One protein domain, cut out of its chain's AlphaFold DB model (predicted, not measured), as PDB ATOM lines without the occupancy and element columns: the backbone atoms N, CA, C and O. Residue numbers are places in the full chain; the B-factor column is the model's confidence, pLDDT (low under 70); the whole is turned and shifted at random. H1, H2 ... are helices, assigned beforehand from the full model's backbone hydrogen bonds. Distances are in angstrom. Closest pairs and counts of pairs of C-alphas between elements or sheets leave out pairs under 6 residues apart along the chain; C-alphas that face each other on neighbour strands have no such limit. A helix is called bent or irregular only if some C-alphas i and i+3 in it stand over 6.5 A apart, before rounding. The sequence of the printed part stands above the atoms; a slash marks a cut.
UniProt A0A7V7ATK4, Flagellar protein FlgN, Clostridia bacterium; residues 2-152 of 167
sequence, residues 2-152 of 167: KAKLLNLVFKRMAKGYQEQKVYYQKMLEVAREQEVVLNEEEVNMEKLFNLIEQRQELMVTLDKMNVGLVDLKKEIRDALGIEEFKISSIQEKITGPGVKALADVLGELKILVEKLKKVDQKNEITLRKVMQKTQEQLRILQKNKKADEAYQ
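What this domain is: This is residues 2 to 152 of the 167 residues of the protein "Flagellar protein FlgN" of Clostridia bacterium (UniProt A0A7V7ATK4). Two long helices, H1 and H4, run the same way side by side, and the arm H2a folds back along H1, in a long and slender body. H4 runs on beyond that body, and its residues 131 to 152 stick out as a bare arm; near the other end lie the bent-off arm H2b and the short helix H3, which packs on residues 99 to 103 of H4. The 151 printed residues hold four named helices, in the order H1, H2, H3, H4, and no named strand; the class is all helix. The whole is extended, with a radius of gyration of the C-alphas of 23.7 A and spans of 87 by 26 by 22 A.

How they stand to each other: H4, residues 97 to 152, is the longest helix. It touches H1, residues 2 to 38, at a shallow tilt of 24 degrees, and the two run the same way; their closest C-alphas, those of Lys 11 and Gly 98, are 4.2 A apart. H2, residues 45 to 80, was assigned as one helix by its hydrogen bonds but is bent, with C-alphas 65 and 68 6.6 A apart; its arms H2a, residues 45 to 65, and H2b, residues 68 to 80, stand at a steep tilt of 40 degrees. H1 and H2a form a helical hairpin: they touch, closest at the C-alphas of Met 27 and Arg 55, 6.1 A apart, and run opposite ways at a shallow tilt of 5 degrees. H2a and H4 are apart. H2b is close to but not clearly touching H1, the closest C-alphas being those of Met 13 and Leu 69, 7.8 A apart. H3, residues 87 to 93, touches H4 with residues 99 to 103 of H4 alone, closest at the C-alphas of Ile 87 and Ala 103, 6.2 A apart; this second helical hairpin has a shallow tilt of 22 degrees. Every O i to N i+4 pair is within hydrogen-bond range in H2a and H4, against 31 of 33 in H1, 8 of 9 in H2b and 2 of 3 in H3.

Where its parts are: H1 begins at C-alpha 2, (1.899, 30.935, 132.467), and measures 52.8 A from first to last C-alpha. H2a measures 30.5 A, H2b 18.9 A and H3 10.1 A. H4 measures 81.4 A, from C-alpha 97 at (15.405, 25.892, 130.587) to C-alpha 152 at (67.952, 87.672, 123.320).

The domain as a whole: The two C-alphas farthest apart, those of Lys 2 and Gln 152, are 87.6 A apart. Without residues 131 to 152, which stand free, the body spans 61 by 23 by 22 A. The printed part has no cut; the link from H3 to H4 is tight, and those from H1 to H2 and from H2 to H3 are short. The mean pLDDT of the printed part is 92.6, with residues 150 to 152 under 70.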
ATOM      1  N   LYS A   2       1.047  29.763 132.149       79.25
ATOM      2  CA  LYS A   2       1.899  30.935 132.467       79.25
ATOM      3  C   LYS A   2       3.407  30.631 132.589       79.25
ATOM      4  O   LYS A   2       4.218  31.316 131.977       79.25
ATOM      5  N   ALA A   3       3.794  29.556 133.283       83.12
ATOM      6  CA  ALA A   3       5.206  29.184 133.461       83.12
ATOM      7  C   ALA A   3       5.927  28.779 132.156       83.12
ATOM      8  O   ALA A   3       7.113  29.054 131.980       83.12
ATOM      9  N   LYS A   4       5.209  28.153 131.211       89.56
ATOM     10  CA  LYS A   4       5.757  27.781 129.894       89.56
ATOM     11  C   LYS A   4       6.005  29.026 129.037       89.56
ATOM     12  O   LYS A   4       7.043  29.117 128.390       89.56
ATOM     13  N   LEU A   5       5.081  29.989 129.085       91.81
ATOM     14  CA  LEU A   5       5.221  31.275 128.401       91.81
ATOM     15  C   LEU A   5       6.389  32.090 128.971       91.81
ATOM     16  O   LEU A   5       7.238  32.536 128.210       91.81
ATOM     17  N   LEU A   6       6.492  32.207 130.298       92.94
ATOM     18  CA  LEU A   6       7.610  32.905 130.943       92.94
ATOM     19  C   LEU A   6       8.960  32.262 130.613       92.94
ATOM     20  O   LEU A   6       9.914  32.965 130.303       92.94
ATOM     21  N   ASN A   7       9.042  30.929 130.580       94.44
ATOM     22  CA  ASN A   7      10.256  30.247 130.127       94.44
ATOM     23  C   ASN A   7      10.629  30.601 128.676       94.44
ATOM     24  O   ASN A   7      11.811  30.761 128.372       94.44
ATOM     25  N   LEU A   8       9.648  30.753 127.781       94.31
ATOM     26  CA  LEU A   8       9.902  31.199 126.410       94.31
ATOM     27  C   LEU A   8      10.418  32.647 126.376       94.31
ATOM     28  O   LEU A   8      11.379  32.935 125.661       94.31
ATOM     29  N   VAL A   9       9.832  33.532 127.188       94.25
ATOM     30  CA  VAL A   9      10.282  34.924 127.344       94.25
ATOM     31  C   VAL A   9      11.723  34.973 127.852       94.25
ATOM     32  O   VAL A   9      12.560  35.614 127.221       94.25
ATOM     33  N   PHE A  10      12.059  34.229 128.909       96.25
ATOM     34  CA  PHE A  10      13.428  34.167 129.429       96.25
ATOM     35  C   PHE A  10      14.422  33.634 128.403       96.25
ATOM     36  O   PHE A  10      15.513  34.181 128.273       96.25
ATOM     37  N   LYS A  11      14.036  32.629 127.610       95.62
ATOM     38  CA  LYS A  11      14.878  32.126 126.520       95.62
ATOM     39  C   LYS A  11      15.122  33.193 125.445       95.62
ATOM     40  O   LYS A  11      16.236  33.304 124.939       95.62
ATOM     41  N   ARG A  12      14.108  33.998 125.106       93.88
ATOM     42  CA  ARG A  12      14.252  35.114 124.157       93.88
ATOM     43  C   ARG A  12      15.134  36.229 124.723       93.88
ATOM     44  O   ARG A  12      15.991  36.727 124.001       93.88
ATOM     45  N   MET A  13      14.974  36.573 126.001       95.19
ATOM     46  CA  MET A  13      15.859  37.524 126.680       95.19
ATOM     47  C   MET A  13      17.300  37.028 126.702       95.19
ATOM     48  O   MET A  13      18.207  37.796 126.403       95.19
ATOM     49  N   ALA A  14      17.509  35.745 127.003       95.75
ATOM     50  CA  ALA A  14      18.834  35.145 127.000       95.75
ATOM     51  C   ALA A  14      19.508  35.287 125.627       95.75
ATOM     52  O   ALA A  14      20.670  35.668 125.549       95.75
ATOM     53  N   LYS A  15      18.757  35.073 124.537       94.69
ATOM     54  CA  LYS A  15      19.249  35.316 123.176       94.69
ATOM     55  C   LYS A  15      19.630  36.785 122.946       94.69
ATOM     56  O   LYS A  15      20.704  37.038 122.418       94.69
ATOM     57  N   GLY A  16      18.804  37.736 123.386       94.19
ATOM     58  CA  GLY A  16      19.132  39.163 123.288       94.19
ATOM     59  C   GLY A  16      20.424  39.524 124.032       94.19
ATOM     60  O   GLY A  16      21.278  40.219 123.494       94.19
ATOM     61  N   TYR A  17      20.630  38.980 125.233       96.06
ATOM     62  CA  TYR A  17      21.891  39.148 125.964       96.06
ATOM     63  C   TYR A  17      23.076  38.454 125.287       96.06
ATOM     64  O   TYR A  17      24.190  38.974 125.325       96.06
ATOM     65  N   GLN A  18      22.850  37.317 124.629       95.94
ATOM     66  CA  GLN A  18      23.883  36.644 123.844       95.94
ATOM     67  C   GLN A  18      24.333  37.515 122.665       95.94
ATOM     68  O   GLN A  18      25.522  37.585 122.371       95.94
ATOM     69  N   GLU A  19      23.398  38.206 122.015       95.44
ATOM     70  CA  GLU A  19      23.701  39.169 120.955       95.44
ATOM     71  C   GLU A  19      24.479  40.372 121.518       95.44
ATOM     72  O   GLU A  19      25.486  40.775 120.938       95.44
ATOM     73  N   GLN A  20      24.099  40.888 122.695       95.69
ATOM     74  CA  GLN A  20      24.843  41.961 123.375       95.69
ATOM     75  C   GLN A  20      26.277  41.555 123.745       95.69
ATOM     76  O   GLN A  20      27.186  42.384 123.703       95.69
ATOM     77  N   LYS A  21      26.505  40.282 124.092       96.19
ATOM     78  CA  LYS A  21      27.828  39.764 124.474       96.19
ATOM     79  C   LYS A  21      28.887  40.043 123.409       96.19
ATOM     80  O   LYS A  21      30.006  40.397 123.770       96.19
ATOM     81  N   VAL A  22      28.534  39.948 122.126       96.00
ATOM     82  CA  VAL A  22      29.453  40.221 121.007       96.00
ATOM     83  C   VAL A  22      29.969  41.663 121.060       96.00
ATOM     84  O   VAL A  22      31.163  41.906 120.903       96.00
ATOM     85  N   TYR A  23      29.098  42.625 121.370       97.12
ATOM     86  CA  TYR A  23      29.477  44.034 121.486       97.12
ATOM     87  C   TYR A  23      30.339  44.302 122.716       97.12
ATOM     88  O   TYR A  23      31.306  45.053 122.630       97.12
ATOM     89  N   TYR A  24      30.055  43.652 123.846       97.56
ATOM     90  CA  TYR A  24      30.929  43.740 125.017       97.56
ATOM     91  C   TYR A  24      32.305  43.103 124.774       97.56
ATOM     92  O   TYR A  24      33.304  43.590 125.302       97.56
ATOM     93  N   GLN A  25      32.384  42.029 123.982       97.75
ATOM     94  CA  GLN A  25      33.662  41.424 123.596       97.75
ATOM     95  C   GLN A  25      34.463  42.389 122.727       97.75
ATOM     96  O   GLN A  25      35.618  42.661 123.041       97.75
ATOM     97  N   LYS A  26      33.817  42.992 121.725       97.75
ATOM     98  CA  LYS A  26      34.441  44.015 120.886       97.75
ATOM     99  C   LYS A  26      34.868  45.245 121.694       97.75
ATOM    100  O   LYS A  26      35.965  45.751 121.509       97.75
ATOM    101  N   MET A  27      34.062  45.678 122.663       97.62
ATOM    102  CA  MET A  27      34.429  46.758 123.586       97.62
ATOM    103  C   MET A  27      35.703  46.430 124.376       97.62
ATOM    104  O   MET A  27      36.551  47.296 124.566       97.62
ATOM    105  N   LEU A  28      35.848  45.180 124.832       97.75
ATOM    106  CA  LEU A  28      37.044  44.725 125.542       97.75
ATOM    107  C   LEU A  28      38.273  44.661 124.627       97.75
ATOM    108  O   LEU A  28      39.371  44.977 125.079       97.75
ATOM    109  N   GLU A  29      38.107  44.251 123.371       98.00
ATOM    110  CA  GLU A  29      39.178  44.280 122.367       98.00
ATOM    111  C   GLU A  29      39.665  45.712 122.141       98.00
ATOM    112  O   GLU A  29      40.845  45.987 122.349       98.00
ATOM    113  N   VAL A  30      38.749  46.645 121.879       98.12
ATOM    114  CA  VAL A  30      39.086  48.064 121.696       98.12
ATOM    115  C   VAL A  30      39.738  48.649 122.956       98.12
ATOM    116  O   VAL A  30      40.718  49.381 122.860       98.12
ATOM    117  N   ALA A  31      39.271  48.290 124.158       97.69
ATOM    118  CA  ALA A  31      39.906  48.724 125.406       97.69
ATOM    119  C   ALA A  31      41.347  48.195 125.558       97.69
ATOM    120  O   ALA A  31      42.211  48.898 126.077       97.69
ATOM    121  N   ARG A  32      41.642  46.980 125.085       97.81
ATOM    122  CA  ARG A  32      43.015  46.446 125.070       97.81
ATOM    123  C   ARG A  32      43.880  47.118 124.013       97.81
ATOM    124  O   ARG A  32      45.050  47.370 124.262       97.81
ATOM    125  N   GLU A  33      43.324  47.447 122.856       97.75
ATOM    126  CA  GLU A  33      44.046  48.226 121.847       97.75
ATOM    127  C   GLU A  33      44.392  49.626 122.365       97.75
ATOM    128  O   GLU A  33      45.514  50.091 122.173       97.75
ATOM    129  N   GLN A  34      43.477  50.264 123.104       96.75
ATOM    130  CA  GLN A  34      43.761  51.521 123.804       96.75
ATOM    131  C   GLN A  34      44.900  51.364 124.810       96.75
ATOM    132  O   GLN A  34      45.764  52.232 124.889       96.75
ATOM    133  N   GLU A  35      44.927  50.259 125.557       96.94
ATOM    134  CA  GLU A  35      46.015  49.958 126.487       96.94
ATOM    135  C   GLU A  35      47.366  49.885 125.764       96.94
ATOM    136  O   GLU A  35      48.350  50.433 126.254       96.94
ATOM    137  N   VAL A  36      47.421  49.243 124.594       96.81
ATOM    138  CA  VAL A  36      48.646  49.162 123.784       96.81
ATOM    139  C   VAL A  36      49.105  50.558 123.364       96.81
ATOM    140  O   VAL A  36      50.247  50.910 123.640       96.81
ATOM    141  N   VAL A  37      48.211  51.372 122.792       96.56
ATOM    142  CA  VAL A  37      48.533  52.738 122.329       96.56
ATOM    143  C   VAL A  37      49.007  53.635 123.472       96.56
ATOM    144  O   VAL A  37      49.944  54.409 123.316       96.56
ATOM    145  N   LEU A  38      48.395  53.516 124.650       94.75
ATOM    146  CA  LEU A  38      48.773  54.302 125.826       94.75
ATOM    147  C   LEU A  38      50.141  53.922 126.414       94.75
ATOM    148  O   LEU A  38      50.683  54.695 127.201       94.75
ATOM    149  N   ASN A  39      50.672  52.745 126.076       93.56
ATOM    150  CA  ASN A  39      51.986  52.283 126.522       93.56
ATOM    151  C   ASN A  39      53.089  52.489 125.464       93.56
ATOM    152  O   ASN A  39      54.235  52.123 125.725       93.56
ATOM    153  N   GLU A  40      52.771  53.053 124.294       93.75
ATOM    154  CA  GLU A  40      53.769  53.479 123.305       93.75
ATOM    155  C   GLU A  40      54.634  54.626 123.881       93.75
ATOM    156  O   GLU A  40      54.166  55.420 124.702       93.75
ATOM    157  N   GLU A  41      55.913  54.717 123.483       86.62
ATOM    158  CA  GLU A  41      56.828  55.770 123.976       86.62
ATOM    159  C   GLU A  41      56.321  57.178 123.631       86.62
ATOM    160  O   GLU A  41      56.341  58.086 124.472       86.62
ATOM    161  N   GLU A  42      55.822  57.319 122.402       88.38
ATOM    162  CA  GLU A  42      55.064  58.461 121.915       88.38
ATOM    163  C   GLU A  42      53.632  58.011 121.637       88.38
ATOM    164  O   GLU A  42      53.375  57.208 120.744       88.38
ATOM    165  N   VAL A  43      52.689  58.525 122.424       91.75
ATOM    166  CA  VAL A  43      51.283  58.138 122.306       91.75
ATOM    167  C   VAL A  43      50.698  58.714 121.020       91.75
ATOM    168  O   VAL A  43      50.581  59.933 120.868       91.75
ATOM    169  N   ASN A  44      50.254  57.835 120.121       93.62
ATOM    170  CA  ASN A  44      49.512  58.242 118.935       93.62
ATOM    171  C   ASN A  44      48.099  58.726 119.315       93.62
ATOM    172  O   ASN A  44      47.159  57.939 119.463       93.62
ATOM    173  N   MET A  45      47.954  60.045 119.472       90.88
ATOM    174  CA  MET A  45      46.698  60.678 119.886       90.88
ATOM    175  C   MET A  45      45.560  60.470 118.885       90.88
ATOM    176  O   MET A  45      44.431  60.240 119.308       90.88
ATOM    177  N   GLU A  46      45.832  60.501 117.579       94.44
ATOM    178  CA  GLU A  46      44.815  60.278 116.543       94.44
ATOM    179  C   GLU A  46      44.221  58.868 116.655       94.44
ATOM    180  O   GLU A  46      43.006  58.692 116.738       94.44
ATOM    181  N   LYS A  47      45.086  57.854 116.765       96.00
ATOM    182  CA  LYS A  47      44.662  56.468 116.980       96.00
ATOM    183  C   LYS A  47      43.881  56.317 118.286       96.00
ATOM    184  O   LYS A  47      42.868  55.623 118.309       96.00
ATOM    185  N   LEU A  48      44.315  56.977 119.362       94.88
ATOM    186  CA  LEU A  48      43.605  56.957 120.641       94.88
ATOM    187  C   LEU A  48      42.190  57.551 120.521       94.88
ATOM    188  O   LEU A  48      41.248  56.949 121.037       94.88
ATOM    189  N   PHE A  49      42.025  58.681 119.825       94.62
ATOM    190  CA  PHE A  49      40.712  59.287 119.577       94.62
ATOM    191  C   PHE A  49      39.802  58.363 118.765       94.62
ATOM    192  O   PHE A  49      38.682  58.099 119.201       94.62
ATOM    193  N   ASN A  50      40.304  57.769 117.680       97.38
ATOM    194  CA  ASN A  50      39.539  56.813 116.872       97.38
ATOM    195  C   ASN A  50      39.049  55.614 117.704       97.38
ATOM    196  O   ASN A  50      37.916  55.158 117.555       97.38
ATOM    197  N   LEU A  51      39.880  55.101 118.617       97.56
ATOM    198  CA  LEU A  51      39.477  54.016 119.517       97.56
ATOM    199  C   LEU A  51      38.403  54.471 120.520       97.56
ATOM    200  O   LEU A  51      37.516  53.692 120.859       97.56
ATOM    201  N   ILE A  52      38.459  55.715 121.008       94.94
ATOM    202  CA  ILE A  52      37.417  56.277 121.884       94.94
ATOM    203  C   ILE A  52      36.084  56.383 121.134       94.94
ATOM    204  O   ILE A  52      35.058  55.975 121.680       94.94
ATOM    205  N   GLU A  53      36.093  56.867 119.893       97.25
ATOM    206  CA  GLU A  53      34.891  56.968 119.056       97.25
ATOM    207  C   GLU A  53      34.262  55.595 118.800       97.25
ATOM    208  O   GLU A  53      33.076  55.403 119.072       97.25
ATOM    209  N   GLN A  54      35.067  54.595 118.425       97.69
ATOM    210  CA  GLN A  54      34.588  53.217 118.259       97.69
ATOM    211  C   GLN A  54      33.892  52.685 119.521       97.69
ATOM    212  O   GLN A  54      32.871  51.998 119.442       97.69
ATOM    213  N   ARG A  55      34.406  53.010 120.714       96.62
ATOM    214  CA  ARG A  55      33.758  52.615 121.974       96.62
ATOM    215  C   ARG A  55      32.439  53.339 122.204       96.62
ATOM    216  O   ARG A  55      31.497  52.712 122.684       96.62
ATOM    217  N   GLN A  56      32.345  54.622 121.864       96.62
ATOM    218  CA  GLN A  56      31.089  55.368 121.970       96.62
ATOM    219  C   GLN A  56      30.014  54.779 121.047       96.62
ATOM    220  O   GLN A  56      28.884  54.566 121.487       96.62
ATOM    221  N   GLU A  57      30.362  54.413 119.814       97.62
ATOM    222  CA  GLU A  57      29.436  53.755 118.881       97.62
ATOM    223  C   GLU A  57      28.917  52.411 119.416       97.62
ATOM    224  O   GLU A  57      27.719  52.101 119.334       97.62
ATOM    225  N   LEU A  58      29.806  51.616 120.019       97.12
ATOM    226  CA  LEU A  58      29.440  50.357 120.668       97.12
ATOM    227  C   LEU A  58      28.515  50.585 121.874       97.12
ATOM    228  O   LEU A  58      27.554  49.834 122.044       97.12
ATOM    229  N   MET A  59      28.760  51.622 122.687       95.56
ATOM    230  CA  MET A  59      27.885  51.992 123.811       95.56
ATOM    231  C   MET A  59      26.491  52.386 123.323       95.56
ATOM    232  O   MET A  59      25.505  51.827 123.793       95.56
ATOM    233  N   VAL A  60      26.401  53.251 122.308       96.44
ATOM    234  CA  VAL A  60      25.121  53.652 121.701       96.44
ATOM    235  C   VAL A  60      24.352  52.438 121.173       96.44
ATOM    236  O   VAL A  60      23.129  52.357 121.304       96.44
ATOM    237  N   THR A  61      25.056  51.473 120.579       95.06
ATOM    238  CA  THR A  61      24.439  50.233 120.094       95.06
ATOM    239  C   THR A  61      23.895  49.387 121.246       95.06
ATOM    240  O   THR A  61      22.744  48.950 121.195       95.06
ATOM    241  N   LEU A  62      24.678  49.202 122.313       94.44
ATOM    242  CA  LEU A  62      24.248  48.482 123.516       94.44
ATOM    243  C   LEU A  62      23.049  49.154 124.198       94.44
ATOM    244  O   LEU A  62      22.112  48.462 124.601       94.44
ATOM    245  N   ASP A  63      23.030  50.483 124.278       93.88
ATOM    246  CA  ASP A  63      21.921  51.235 124.863       93.88
ATOM    247  C   ASP A  63      20.629  51.013 124.079       93.88
ATOM    248  O   ASP A  63      19.604  50.661 124.668       93.88
ATOM    249  N   LYS A  64      20.683  51.088 122.743       92.81
ATOM    250  CA  LYS A  64      19.534  50.777 121.875       92.81
ATOM    251  C   LYS A  64      19.013  49.355 122.095       92.81
ATOM    252  O   LYS A  64      17.803  49.155 122.164       92.81
ATOM    253  N   MET A  65      19.906  48.374 122.253       90.94
ATOM    254  CA  MET A  65      19.519  46.989 122.556       90.94
ATOM    255  C   MET A  65      18.872  46.841 123.941       90.94
ATOM    256  O   MET A  65      18.093  45.912 124.157       90.94
ATOM    257  N   ASN A  66      19.182  47.734 124.884       89.19
ATOM    258  CA  ASN A  66      18.667  47.690 126.249       89.19
ATOM    259  C   ASN A  66      17.317  48.385 126.429       89.19
ATOM    260  O   ASN A  66      16.575  47.968 127.319       89.19
ATOM    261  N   VAL A  67      16.962  49.368 125.591       88.56
ATOM    262  CA  VAL A  67      15.673  50.085 125.682       88.56
ATOM    263  C   VAL A  67      14.497  49.102 125.737       88.56
ATOM    264  O   VAL A  67      13.706  49.140 126.675       88.56
ATOM    265  N   GLY A  68      14.437  48.138 124.814       77.94
ATOM    266  CA  GLY A  68      13.353  47.146 124.772       77.94
ATOM    267  C   GLY A  68      13.357  46.129 125.923       77.94
ATOM    268  O   GLY A  68      12.375  45.418 126.126       77.94
ATOM    269  N   LEU A  69      14.448  46.034 126.692       87.25
ATOM    270  CA  LEU A  69      14.535  45.133 127.842       87.25
ATOM    271  C   LEU A  69      14.029  45.777 129.133       87.25
ATOM    272  O   LEU A  69      13.715  45.042 130.067       87.25
ATOM    273  N   VAL A  70      13.970  47.109 129.220       88.75
ATOM    274  CA  VAL A  70      13.533  47.814 130.435       88.75
ATOM    275  C   VAL A  70      12.072  47.498 130.740       88.75
ATOM    276  O   VAL A  70      11.770  46.997 131.826       88.75
ATOM    277  N   ASP A  71      11.191  47.694 129.761       88.69
ATOM    278  CA  ASP A  71       9.759  47.433 129.923       88.69
ATOM    279  C   ASP A  71       9.492  45.944 130.159       88.69
ATOM    280  O   ASP A  71       8.776  45.573 131.088       88.69
ATOM    281  N   LEU A  72      10.183  45.069 129.421       90.75
ATOM    282  CA  LEU A  72      10.061  43.624 129.597       90.75
ATOM    283  C   LEU A  72      10.487  43.164 131.002       90.75
ATOM    284  O   LEU A  72       9.845  42.300 131.598       90.75
ATOM    285  N   LYS A  73      11.560  43.736 131.567       93.19
ATOM    286  CA  LYS A  73      11.978  43.447 132.950       93.19
ATOM    287  C   LYS A  73      10.914  43.873 133.953       93.19
ATOM    288  O   LYS A  73      10.702  43.153 134.928       93.19
ATOM    289  N   LYS A  74      10.265  45.019 133.730       92.94
ATOM    290  CA  LYS A  74       9.176  45.510 134.579       92.94
ATOM    291  C   LYS A  74       7.974  44.568 134.524       92.94
ATOM    292  O   LYS A  74       7.551  44.083 135.566       92.94
ATOM    293  N   GLU A  75       7.516  44.205 133.330       92.00
ATOM    294  CA  GLU A  75       6.409  43.255 133.157       92.00
ATOM    295  C   GLU A  75       6.692  41.902 133.824       92.00
ATOM    296  O   GLU A  75       5.819  41.322 134.469       92.00
ATOM    297  N   ILE A  76       7.925  41.397 133.714       93.44
ATOM    298  CA  ILE A  76       8.323  40.149 134.375       93.44
ATOM    299  C   ILE A  76       8.295  40.291 135.897       93.44
ATOM    300  O   ILE A  76       7.837  39.370 136.576       93.44
ATOM    301  N   ARG A  77       8.781  41.415 136.437       95.00
ATOM    302  CA  ARG A  77       8.744  41.679 137.880       95.00
ATOM    303  C   ARG A  77       7.314  41.674 138.402       95.00
ATOM    304  O   ARG A  77       7.030  40.954 139.357       95.00
ATOM    305  N   ASP A  78       6.425  42.394 137.726       93.69
ATOM    306  CA  ASP A  78       5.011  42.491 138.084       93.69
ATOM    307  C   ASP A  78       4.327  41.118 137.967       93.69
ATOM    308  O   ASP A  78       3.602  40.683 138.862       93.69
ATOM    309  N   ALA A  79       4.628  40.362 136.904       92.62
ATOM    310  CA  ALA A  79       4.059  39.036 136.676       92.62
ATOM    311  C   ALA A  79       4.504  37.977 137.702       92.62
ATOM    312  O   ALA A  79       3.758  37.009 137.917       92.62
ATOM    313  N   LEU A  80       5.703  38.130 138.277       93.12
ATOM    314  CA  LEU A  80       6.288  37.250 139.294       93.12
ATOM    315  C   LEU A  80       6.107  37.762 140.733       93.12
ATOM    316  O   LEU A  80       6.373  37.006 141.670       93.12
ATOM    317  N   GLY A  81       5.663  39.010 140.911       94.44
ATOM    318  CA  GLY A  81       5.555  39.660 142.216       94.44
ATOM    319  C   GLY A  81       6.908  39.800 142.917       94.44
ATOM    320  O   GLY A  81       7.015  39.464 144.095       94.44
ATOM    321  N   ILE A  82       7.951  40.211 142.187       95.12
ATOM    322  CA  ILE A  82       9.303  40.427 142.732       95.12
ATOM    323  C   ILE A  82       9.687  41.911 142.689       95.12
ATOM    324  O   ILE A  82       9.425  42.619 141.714       95.12
ATOM    325  N   GLU A  83      10.352  42.379 143.745       92.00
ATOM    326  CA  GLU A  83      10.757  43.783 143.882       92.00
ATOM    327  C   GLU A  83      11.857  44.185 142.904       92.00
ATOM    328  O   GLU A  83      11.880  45.316 142.436       92.00
ATOM    329  N   GLU A  84      12.751  43.268 142.546       91.88
ATOM    330  CA  GLU A  84      13.861  43.547 141.644       91.88
ATOM    331  C   GLU A  84      14.049  42.421 140.633       91.88
ATOM    332  O   GLU A  84      13.830  41.243 140.919       91.88
ATOM    333  N   PHE A  85      14.509  42.781 139.433       92.94
ATOM    334  CA  PHE A  85      14.867  41.804 138.412       92.94
ATOM    335  C   PHE A  85      16.239  41.201 138.748       92.94
ATOM    336  O   PHE A  85      17.275  41.640 138.250       92.94
ATOM    337  N   LYS A  86      16.242  40.198 139.630       93.44
ATOM    338  CA  LYS A  86      17.423  39.428 140.036       93.44
ATOM    339  C   LYS A  86      17.238  37.962 139.678       93.44
ATOM    340  O   LYS A  86      16.161  37.403 139.874       93.44
ATOM    341  N   ILE A  87      18.298  37.324 139.177       93.62
ATOM    342  CA  ILE A  87      18.211  35.924 138.741       93.62
ATOM    343  C   ILE A  87      17.844  34.980 139.893       93.62
ATOM    344  O   ILE A  87      17.043  34.075 139.686       93.62
ATOM    345  N   SER A  88      18.337  35.249 141.106       93.19
ATOM    346  CA  SER A  88      17.984  34.507 142.321       93.19
ATOM    347  C   SER A  88      16.486  34.603 142.623       93.19
ATOM    348  O   SER A  88      15.818  33.582 142.749       93.19
ATOM    349  N   SER A  89      15.928  35.817 142.616       94.44
ATOM    350  CA  SER A  89      14.498  36.056 142.847       94.44
ATOM    351  C   SER A  89      13.614  35.419 141.769       94.44
ATOM    352  O   SER A  89      12.518  34.948 142.060       94.44
ATOM    353  N   ILE A  90      14.083  35.364 140.518       94.38
ATOM    354  CA  ILE A  90      13.385  34.650 139.441       94.38
ATOM    355  C   ILE A  90      13.401  33.139 139.710       94.38
ATOM    356  O   ILE A  90      12.354  32.503 139.619       94.38
ATOM    357  N   GLN A  91      14.556  32.572 140.070       94.19
ATOM    358  CA  GLN A  91      14.724  31.137 140.332       94.19
ATOM    359  C   GLN A  91      13.883  30.633 141.515       94.19
ATOM    360  O   GLN A  91      13.426  29.492 141.483       94.19
ATOM    361  N   GLU A  92      13.620  31.480 142.514       93.50
ATOM    362  CA  GLU A  92      12.708  31.180 143.630       93.50
ATOM    363  C   GLU A  92      11.240  31.048 143.192       93.50
ATOM    364  O   GLU A  92      10.467  30.312 143.806       93.50
ATOM    365  N   LYS A  93      10.831  31.762 142.134       93.38
ATOM    366  CA  LYS A  93       9.443  31.767 141.638       93.38
ATOM    367  C   LYS A  93       9.211  30.780 140.505       93.38
ATOM    368  O   LYS A  93       8.105  30.260 140.351       93.38
ATOM    369  N   ILE A  94      10.216  30.572 139.659       93.25
ATOM    370  CA  ILE A  94      10.101  29.753 138.461       93.25
ATOM    371  C   ILE A  94      11.441  29.126 138.095       93.25
ATOM    372  O   ILE A  94      12.481  29.775 138.044       93.25
ATOM    373  N   THR A  95      11.389  27.846 137.754       92.94
ATOM    374  CA  THR A  95      12.521  27.099 137.217       92.94
ATOM    375  C   THR A  95      12.243  26.686 135.773       92.94
ATOM    376  O   THR A  95      11.110  26.734 135.277       92.94
ATOM    377  N   GLY A  96      13.301  26.318 135.055       94.44
ATOM    378  CA  GLY A  96      13.189  25.784 133.704       94.44
ATOM    379  C   GLY A  96      14.324  26.209 132.775       94.44
ATOM    380  O   GLY A  96      15.210  26.978 133.159       94.44
ATOM    381  N   PRO A  97      14.310  25.701 131.532       95.12
ATOM    382  CA  PRO A  97      15.405  25.892 130.587       95.12
ATOM    383  C   PRO A  97      15.611  27.359 130.193       95.12
ATOM    384  O   PRO A  97      16.742  27.758 129.935       95.12
ATOM    385  N   GLY A  98      14.550  28.172 130.164       95.81
ATOM    386  CA  GLY A  98      14.666  29.599 129.862       95.81
ATOM    387  C   GLY A  98      15.355  30.374 130.981       95.81
ATOM    388  O   GLY A  98      16.223  31.197 130.711       95.81
ATOM    389  N   VAL A  99      15.007  30.065 132.234       96.44
ATOM    390  CA  VAL A  99      15.635  30.667 133.421       96.44
ATOM    391  C   VAL A  99      17.113  30.292 133.490       96.44
ATOM    392  O   VAL A  99      17.943  31.162 133.731       96.44
ATOM    393  N   LYS A 100      17.453  29.024 133.215       96.88
ATOM    394  CA  LYS A 100      18.848  28.571 133.150       96.88
ATOM    395  C   LYS A 100      19.633  29.311 132.063       96.88
ATOM    396  O   LYS A 100      20.658  29.900 132.366       96.88
ATOM    397  N   ALA A 101      19.109  29.362 130.836       96.88
ATOM    398  CA  ALA A 101      19.765  30.072 129.737       96.88
ATOM    399  C   ALA A 101      19.997  31.558 130.056       96.88
ATOM    400  O   ALA A 101      21.046  32.107 129.730       96.88
ATOM    401  N   LEU A 102      19.030  32.205 130.715       96.75
ATOM    402  CA  LEU A 102      19.172  33.587 131.160       96.75
ATOM    403  C   LEU A 102      20.236  33.734 132.259       96.75
ATOM    404  O   LEU A 102      21.021  34.677 132.218       96.75
ATOM    405  N   ALA A 103      20.271  32.820 133.230       97.00
ATOM    406  CA  ALA A 103      21.275  32.826 134.291       97.00
ATOM    407  C   ALA A 103      22.694  32.682 133.728       97.00
ATOM    408  O   ALA A 103      23.575  33.461 134.095       97.00
ATOM    409  N   ASP A 104      22.881  31.736 132.807       97.12
ATOM    410  CA  ASP A 104      24.174  31.441 132.192       97.12
ATOM    411  C   ASP A 104      24.713  32.680 131.454       97.12
ATOM    412  O   ASP A 104      25.809  33.157 131.756       97.12
ATOM    413  N   VAL A 105      23.913  33.289 130.567       97.12
ATOM    414  CA  VAL A 105      24.367  34.455 129.786       97.12
ATOM    415  C   VAL A 105      24.595  35.701 130.647       97.12
ATOM    416  O   VAL A 105      25.545  36.446 130.409       97.12
ATOM    417  N   LEU A 106      23.778  35.933 131.680       95.69
ATOM    418  CA  LEU A 106      24.000  37.044 132.610       95.69
ATOM    419  C   LEU A 106      25.284  36.843 133.427       95.69
ATOM    420  O   LEU A 106      25.996  37.814 133.689       95.69
ATOM    421  N   GLY A 107      25.599  35.600 133.798       96.19
ATOM    422  CA  GLY A 107      26.861  35.248 134.446       96.19
ATOM    423  C   GLY A 107      28.067  35.539 133.552       96.19
ATOM    424  O   GLY A 107      29.024  36.181 133.987       96.19
ATOM    425  N   GLU A 108      28.000  35.142 132.280       96.38
ATOM    426  CA  GLU A 108      29.046  35.437 131.296       96.38
ATOM    427  C   GLU A 108      29.229  36.943 131.066       96.38
ATOM    428  O   GLU A 108      30.362  37.433 131.058       96.38
ATOM    429  N   LEU A 109      28.128  37.688 130.920       96.25
ATOM    430  CA  LEU A 109      28.160  39.142 130.772       96.25
ATOM    431  C   LEU A 109      28.764  39.822 132.001       96.25
ATOM    432  O   LEU A 109      29.580  40.727 131.845       96.25
ATOM    433  N   LYS A 110      28.436  39.364 133.215       95.69
ATOM    434  CA  LYS A 110      29.031  39.893 134.450       95.69
ATOM    435  C   LYS A 110      30.555  39.763 134.431       95.69
ATOM    436  O   LYS A 110      31.251  40.750 134.652       95.69
ATOM    437  N   ILE A 111      31.073  38.575 134.111       96.69
ATOM    438  CA  ILE A 111      32.521  38.331 134.016       96.69
ATOM    439  C   ILE A 111      33.160  39.252 132.968       96.69
ATOM    440  O   ILE A 111      34.254  39.780 133.176       96.69
ATOM    441  N   LEU A 112      32.498  39.440 131.826       96.81
ATOM    442  CA  LEU A 112      33.008  40.269 130.739       96.81
ATOM    443  C   LEU A 112      33.052  41.758 131.116       96.81
ATOM    444  O   LEU A 112      34.074  42.406 130.900       96.81
ATOM    445  N   VAL A 113      31.995  42.274 131.745       95.31
ATOM    446  CA  VAL A 113      31.932  43.658 132.244       95.31
ATOM    447  C   VAL A 113      32.963  43.896 133.349       95.31
ATOM    448  O   VAL A 113      33.618  44.935 133.364       95.31
ATOM    449  N   GLU A 114      33.180  42.932 134.246       97.38
ATOM    450  CA  GLU A 114      34.233  43.027 135.264       97.38
ATOM    451  C   GLU A 114      35.638  43.083 134.647       97.38
ATOM    452  O   GLU A 114      36.482  43.856 135.108       97.38
ATOM    453  N   LYS A 115      35.901  42.297 133.594       97.69
ATOM    454  CA  LYS A 115      37.165  42.366 132.844       97.69
ATOM    455  C   LYS A 115      37.339  43.727 132.175       97.69
ATOM    456  O   LYS A 115      38.407  44.317 132.307       97.69
ATOM    457  N   LEU A 116      36.296  44.223 131.510       96.94
ATOM    458  CA  LEU A 116      36.303  45.535 130.864       96.94
ATOM    459  C   LEU A 116      36.602  46.646 131.876       96.94
ATOM    460  O   LEU A 116      37.531  47.418 131.670       96.94
ATOM    461  N   LYS A 117      35.918  46.647 133.027       96.94
ATOM    462  CA  LYS A 117      36.141  47.620 134.105       96.94
ATOM    463  C   LYS A 117      37.596  47.653 134.580       96.94
ATOM    464  O   LYS A 117      38.127  48.728 134.836       96.94
ATOM    465  N   LYS A 118      38.247  46.492 134.708       97.75
ATOM    466  CA  LYS A 118      39.659  46.418 135.124       97.75
ATOM    467  C   LYS A 118      40.599  47.037 134.090       97.75
ATOM    468  O   LYS A 118      41.512  47.765 134.473       97.75
ATOM    469  N   VAL A 119      40.380  46.755 132.804       97.25
ATOM    470  CA  VAL A 119      41.176  47.346 131.713       97.25
ATOM    471  C   VAL A 119      40.941  48.854 131.648       97.25
ATOM    472  O   VAL A 119      41.898  49.616 131.599       97.25
ATOM    473  N   ASP A 120      39.692  49.298 131.772       96.25
ATOM    474  CA  ASP A 120      39.339  50.721 131.752       96.25
ATOM    475  C   ASP A 120      39.982  51.509 132.887       96.25
ATOM    476  O   ASP A 120      40.543  52.575 132.652       96.25
ATOM    477  N   GLN A 121      39.973  50.963 134.104       97.44
ATOM    478  CA  GLN A 121      40.659  51.579 135.240       97.44
ATOM    479  C   GLN A 121      42.160  51.728 134.979       97.44
ATOM    480  O   GLN A 121      42.748  52.762 135.298       97.44
ATOM    481  N   LYS A 122      42.792  50.711 134.379       96.81
ATOM    482  CA  LYS A 122      44.210  50.773 134.018       96.81
ATOM    483  C   LYS A 122      44.463  51.833 132.945       96.81
ATOM    484  O   LYS A 122      45.364  52.651 133.118       96.81
ATOM    485  N   ASN A 123      43.652  51.857 131.890       96.12
ATOM    486  CA  ASN A 123      43.763  52.836 130.810       96.12
ATOM    487  C   ASN A 123      43.573  54.264 131.317       96.12
ATOM    488  O   ASN A 123      44.345  55.145 130.952       96.12
ATOM    489  N   GLU A 124      42.601  54.492 132.202       96.06
ATOM    490  CA  GLU A 124      42.372  55.798 132.819       96.06
ATOM    491  C   GLU A 124      43.604  56.263 133.610       96.06
ATOM    492  O   GLU A 124      44.055  57.399 133.453       96.06
ATOM    493  N   ILE A 125      44.189  55.380 134.429       96.75
ATOM    494  CA  ILE A 125      45.408  55.691 135.184       96.75
ATOM    495  C   ILE A 125      46.561  56.039 134.233       96.75
ATOM    496  O   ILE A 125      47.258  57.030 134.461       96.75
ATOM    497  N   THR A 126      46.777  55.250 133.178       94.62
ATOM    498  CA  THR A 126      47.861  55.495 132.214       94.62
ATOM    499  C   THR A 126      47.645  56.800 131.455       94.62
ATOM    500  O   THR A 126      48.558  57.621 131.391       94.62
ATOM    501  N   LEU A 127      46.429  57.060 130.973       93.19
ATOM    502  CA  LEU A 127      46.082  58.303 130.288       93.19
ATOM    503  C   LEU A 127      46.335  59.530 131.175       93.19
ATOM    504  O   LEU A 127      46.942  60.500 130.726       93.19
ATOM    505  N   ARG A 128      45.953  59.477 132.458       93.69
ATOM    506  CA  ARG A 128      46.234  60.565 133.411       93.69
ATOM    507  C   ARG A 128      47.735  60.829 133.559       93.69
ATOM    508  O   ARG A 128      48.138  61.989 133.613       93.69
ATOM    509  N   LYS A 129      48.569  59.784 133.582       92.94
ATOM    510  CA  LYS A 129      50.038  59.927 133.627       92.94
ATOM    511  C   LYS A 129      50.592  60.553 132.349       92.94
ATOM    512  O   LYS A 129      51.448  61.432 132.433       92.94
ATOM    513  N   VAL A 130      50.092  60.136 131.184       90.19
ATOM    514  CA  VAL A 130      50.466  60.723 129.887       90.19
ATOM    515  C   VAL A 130      50.147  62.218 129.884       90.19
ATOM    516  O   VAL A 130      51.033  63.027 129.624       90.19
ATOM    517  N   MET A 131      48.935  62.604 130.297       89.81
ATOM    518  CA  MET A 131      48.533  64.012 130.393       89.81
ATOM    519  C   MET A 131      49.448  64.826 131.318       89.81
ATOM    520  O   MET A 131      49.848  65.933 130.962       89.81
ATOM    521  N   GLN A 132      49.807  64.286 132.488       92.31
ATOM    522  CA  GLN A 132      50.723  64.951 133.423       92.31
ATOM    523  C   GLN A 132      52.118  65.158 132.818       92.31
ATOM    524  O   GLN A 132      52.686  66.243 132.943       92.31
ATOM    525  N   LYS A 133      52.659  64.147 132.122       88.88
ATOM    526  CA  LYS A 133      53.957  64.244 131.436       88.88
ATOM    527  C   LYS A 133      53.928  65.325 130.354       88.88
ATOM    528  O   LYS A 133      54.826  66.163 130.315       88.88
ATOM    529  N   THR A 134      52.882  65.352 129.527       86.75
ATOM    530  CA  THR A 134      52.711  66.368 128.477       86.75
ATOM    531  C   THR A 134      52.585  67.777 129.061       86.75
ATOM    532  O   THR A 134      53.194  68.714 128.547       86.75
ATOM    533  N   GLN A 135      51.846  67.948 130.162       87.94
ATOM    534  CA  GLN A 135      51.727  69.241 130.845       87.94
ATOM    535  C   GLN A 135      53.073  69.748 131.378       87.94
ATOM    536  O   GLN A 135      53.388  70.927 131.209       87.94
ATOM    537  N   GLU A 136      53.891  68.877 131.976       90.94
ATOM    538  CA  GLU A 136      55.216  69.283 132.458       90.94
ATOM    539  C   GLU A 136      56.162  69.619 131.299       90.94
ATOM    540  O   GLU A 136      56.859  70.630 131.358       90.94
ATOM    541  N   GLN A 137      56.136  68.844 130.209       86.88
ATOM    542  CA  GLN A 137      56.907  69.147 128.997       86.88
ATOM    543  C   GLN A 137      56.540  70.521 128.420       86.88
ATOM    544  O   GLN A 137      57.429  71.317 128.120       86.88
ATOM    545  N   LEU A 138      55.246  70.848 128.340       87.31
ATOM    546  CA  LEU A 138      54.784  72.173 127.914       87.31
ATOM    547  C   LEU A 138      55.276  73.283 128.850       87.31
ATOM    548  O   LEU A 138      55.715  74.334 128.381       87.31
ATOM    549  N   ARG A 139      55.249  73.054 130.168       88.94
ATOM    550  CA  ARG A 139      55.743  74.020 131.156       88.94
ATOM    551  C   ARG A 139      57.242  74.280 130.994       88.94
ATOM    552  O   ARG A 139      57.670  75.429 131.091       88.94
ATOM    553  N   ILE A 140      58.029  73.235 130.744       88.94
ATOM    554  CA  ILE A 140      59.471  73.340 130.486       88.94
ATOM    555  C   ILE A 140      59.723  74.128 129.195       88.94
ATOM    556  O   ILE A 140      60.497  75.080 129.219       88.94
ATOM    557  N   LEU A 141      59.019  73.813 128.102       84.88
ATOM    558  CA  LEU A 141      59.148  74.546 126.837       84.88
ATOM    559  C   LEU A 141      58.813  76.035 126.993       84.88
ATOM    560  O   LEU A 141      59.536  76.889 126.489       84.88
ATOM    561  N   GLN A 142      57.757  76.366 127.741       83.81
ATOM    562  CA  GLN A 142      57.399  77.758 128.030       83.81
ATOM    563  C   GLN A 142      58.459  78.481 128.871       83.81
ATOM    564  O   GLN A 142      58.714  79.661 128.639       83.81
ATOM    565  N   LYS A 143      59.074  77.802 129.848       83.31
ATOM    566  CA  LYS A 143      60.178  78.369 130.639       83.31
ATOM    567  C   LYS A 143      61.413  78.619 129.779       83.31
ATOM    568  O   LYS A 143      61.983  79.698 129.880       83.31
ATOM    569  N   ASN A 144      61.779  77.665 128.928       82.69
ATOM    570  CA  ASN A 144      62.924  77.797 128.029       82.69
ATOM    571  C   ASN A 144      62.708  78.947 127.046       82.69
ATOM    572  O   ASN A 144      63.572  79.801 126.932       82.69
ATOM    573  N   LYS A 145      61.509  79.062 126.458       80.31
ATOM    574  CA  LYS A 145      61.162  80.195 125.592       80.31
ATOM    575  C   LYS A 145      61.317  81.546 126.304       80.31
ATOM    576  O   LYS A 145      61.894  82.463 125.740       80.31
ATOM    577  N   LYS A 146      60.846  81.665 127.551       77.69
ATOM    578  CA  LYS A 146      61.021  82.890 128.354       77.69
ATOM    579  C   LYS A 146      62.486  83.177 128.682       77.69
ATOM    580  O   LYS A 146      62.871  84.338 128.748       77.69
ATOM    581  N   ALA A 147      63.283  82.138 128.932       73.56
ATOM    582  CA  ALA A 147      64.716  82.287 129.155       73.56
ATOM    583  C   ALA A 147      65.410  82.769 127.873       73.56
ATOM    584  O   ALA A 147      66.130  83.759 127.922       73.56
ATOM    585  N   ASP A 148      65.122  82.150 126.728       74.38
ATOM    586  CA  ASP A 148      65.662  82.549 125.426       74.38
ATOM    587  C   ASP A 148      65.274  83.995 125.076       74.38
ATOM    588  O   ASP A 148      66.126  84.772 124.654       74.38
ATOM    589  N   GLU A 149      64.024  84.398 125.327       74.00
ATOM    590  CA  GLU A 149      63.564  85.787 125.171       74.00
ATOM    591  C   GLU A 149      64.321  86.760 126.094       74.00
ATOM    592  O   GLU A 149      64.674  87.856 125.666       74.00
ATOM    593  N   ALA A 150      64.626  86.365 127.336       67.50
ATOM    594  CA  ALA A 150      65.382  87.189 128.280       67.50
ATOM    595  C   ALA A 150      66.871  87.322 127.914       67.50
ATOM    596  O   ALA A 150      67.465  88.367 128.165       67.50
ATOM    597  N   TYR A 151      67.474  86.293 127.311       60.12
ATOM    598  CA  TYR A 151      68.861  86.340 126.834       60.12
ATOM    599  C   TYR A 151      69.002  87.020 125.462       60.12
ATOM    600  O   TYR A 151      70.036  87.627 125.189       60.12
ATOM    601  N   GLN A 152      67.979  86.949 124.599       61.59
ATOM    602  CA  GLN A 152      67.952  87.672 123.320       61.59
ATOM    603  C   GLN A 152      67.538  89.139 123.458       61.59
ATOM    604  O   GLN A 152      67.842  89.937 122.568       61.59
TER     605      GLN A 152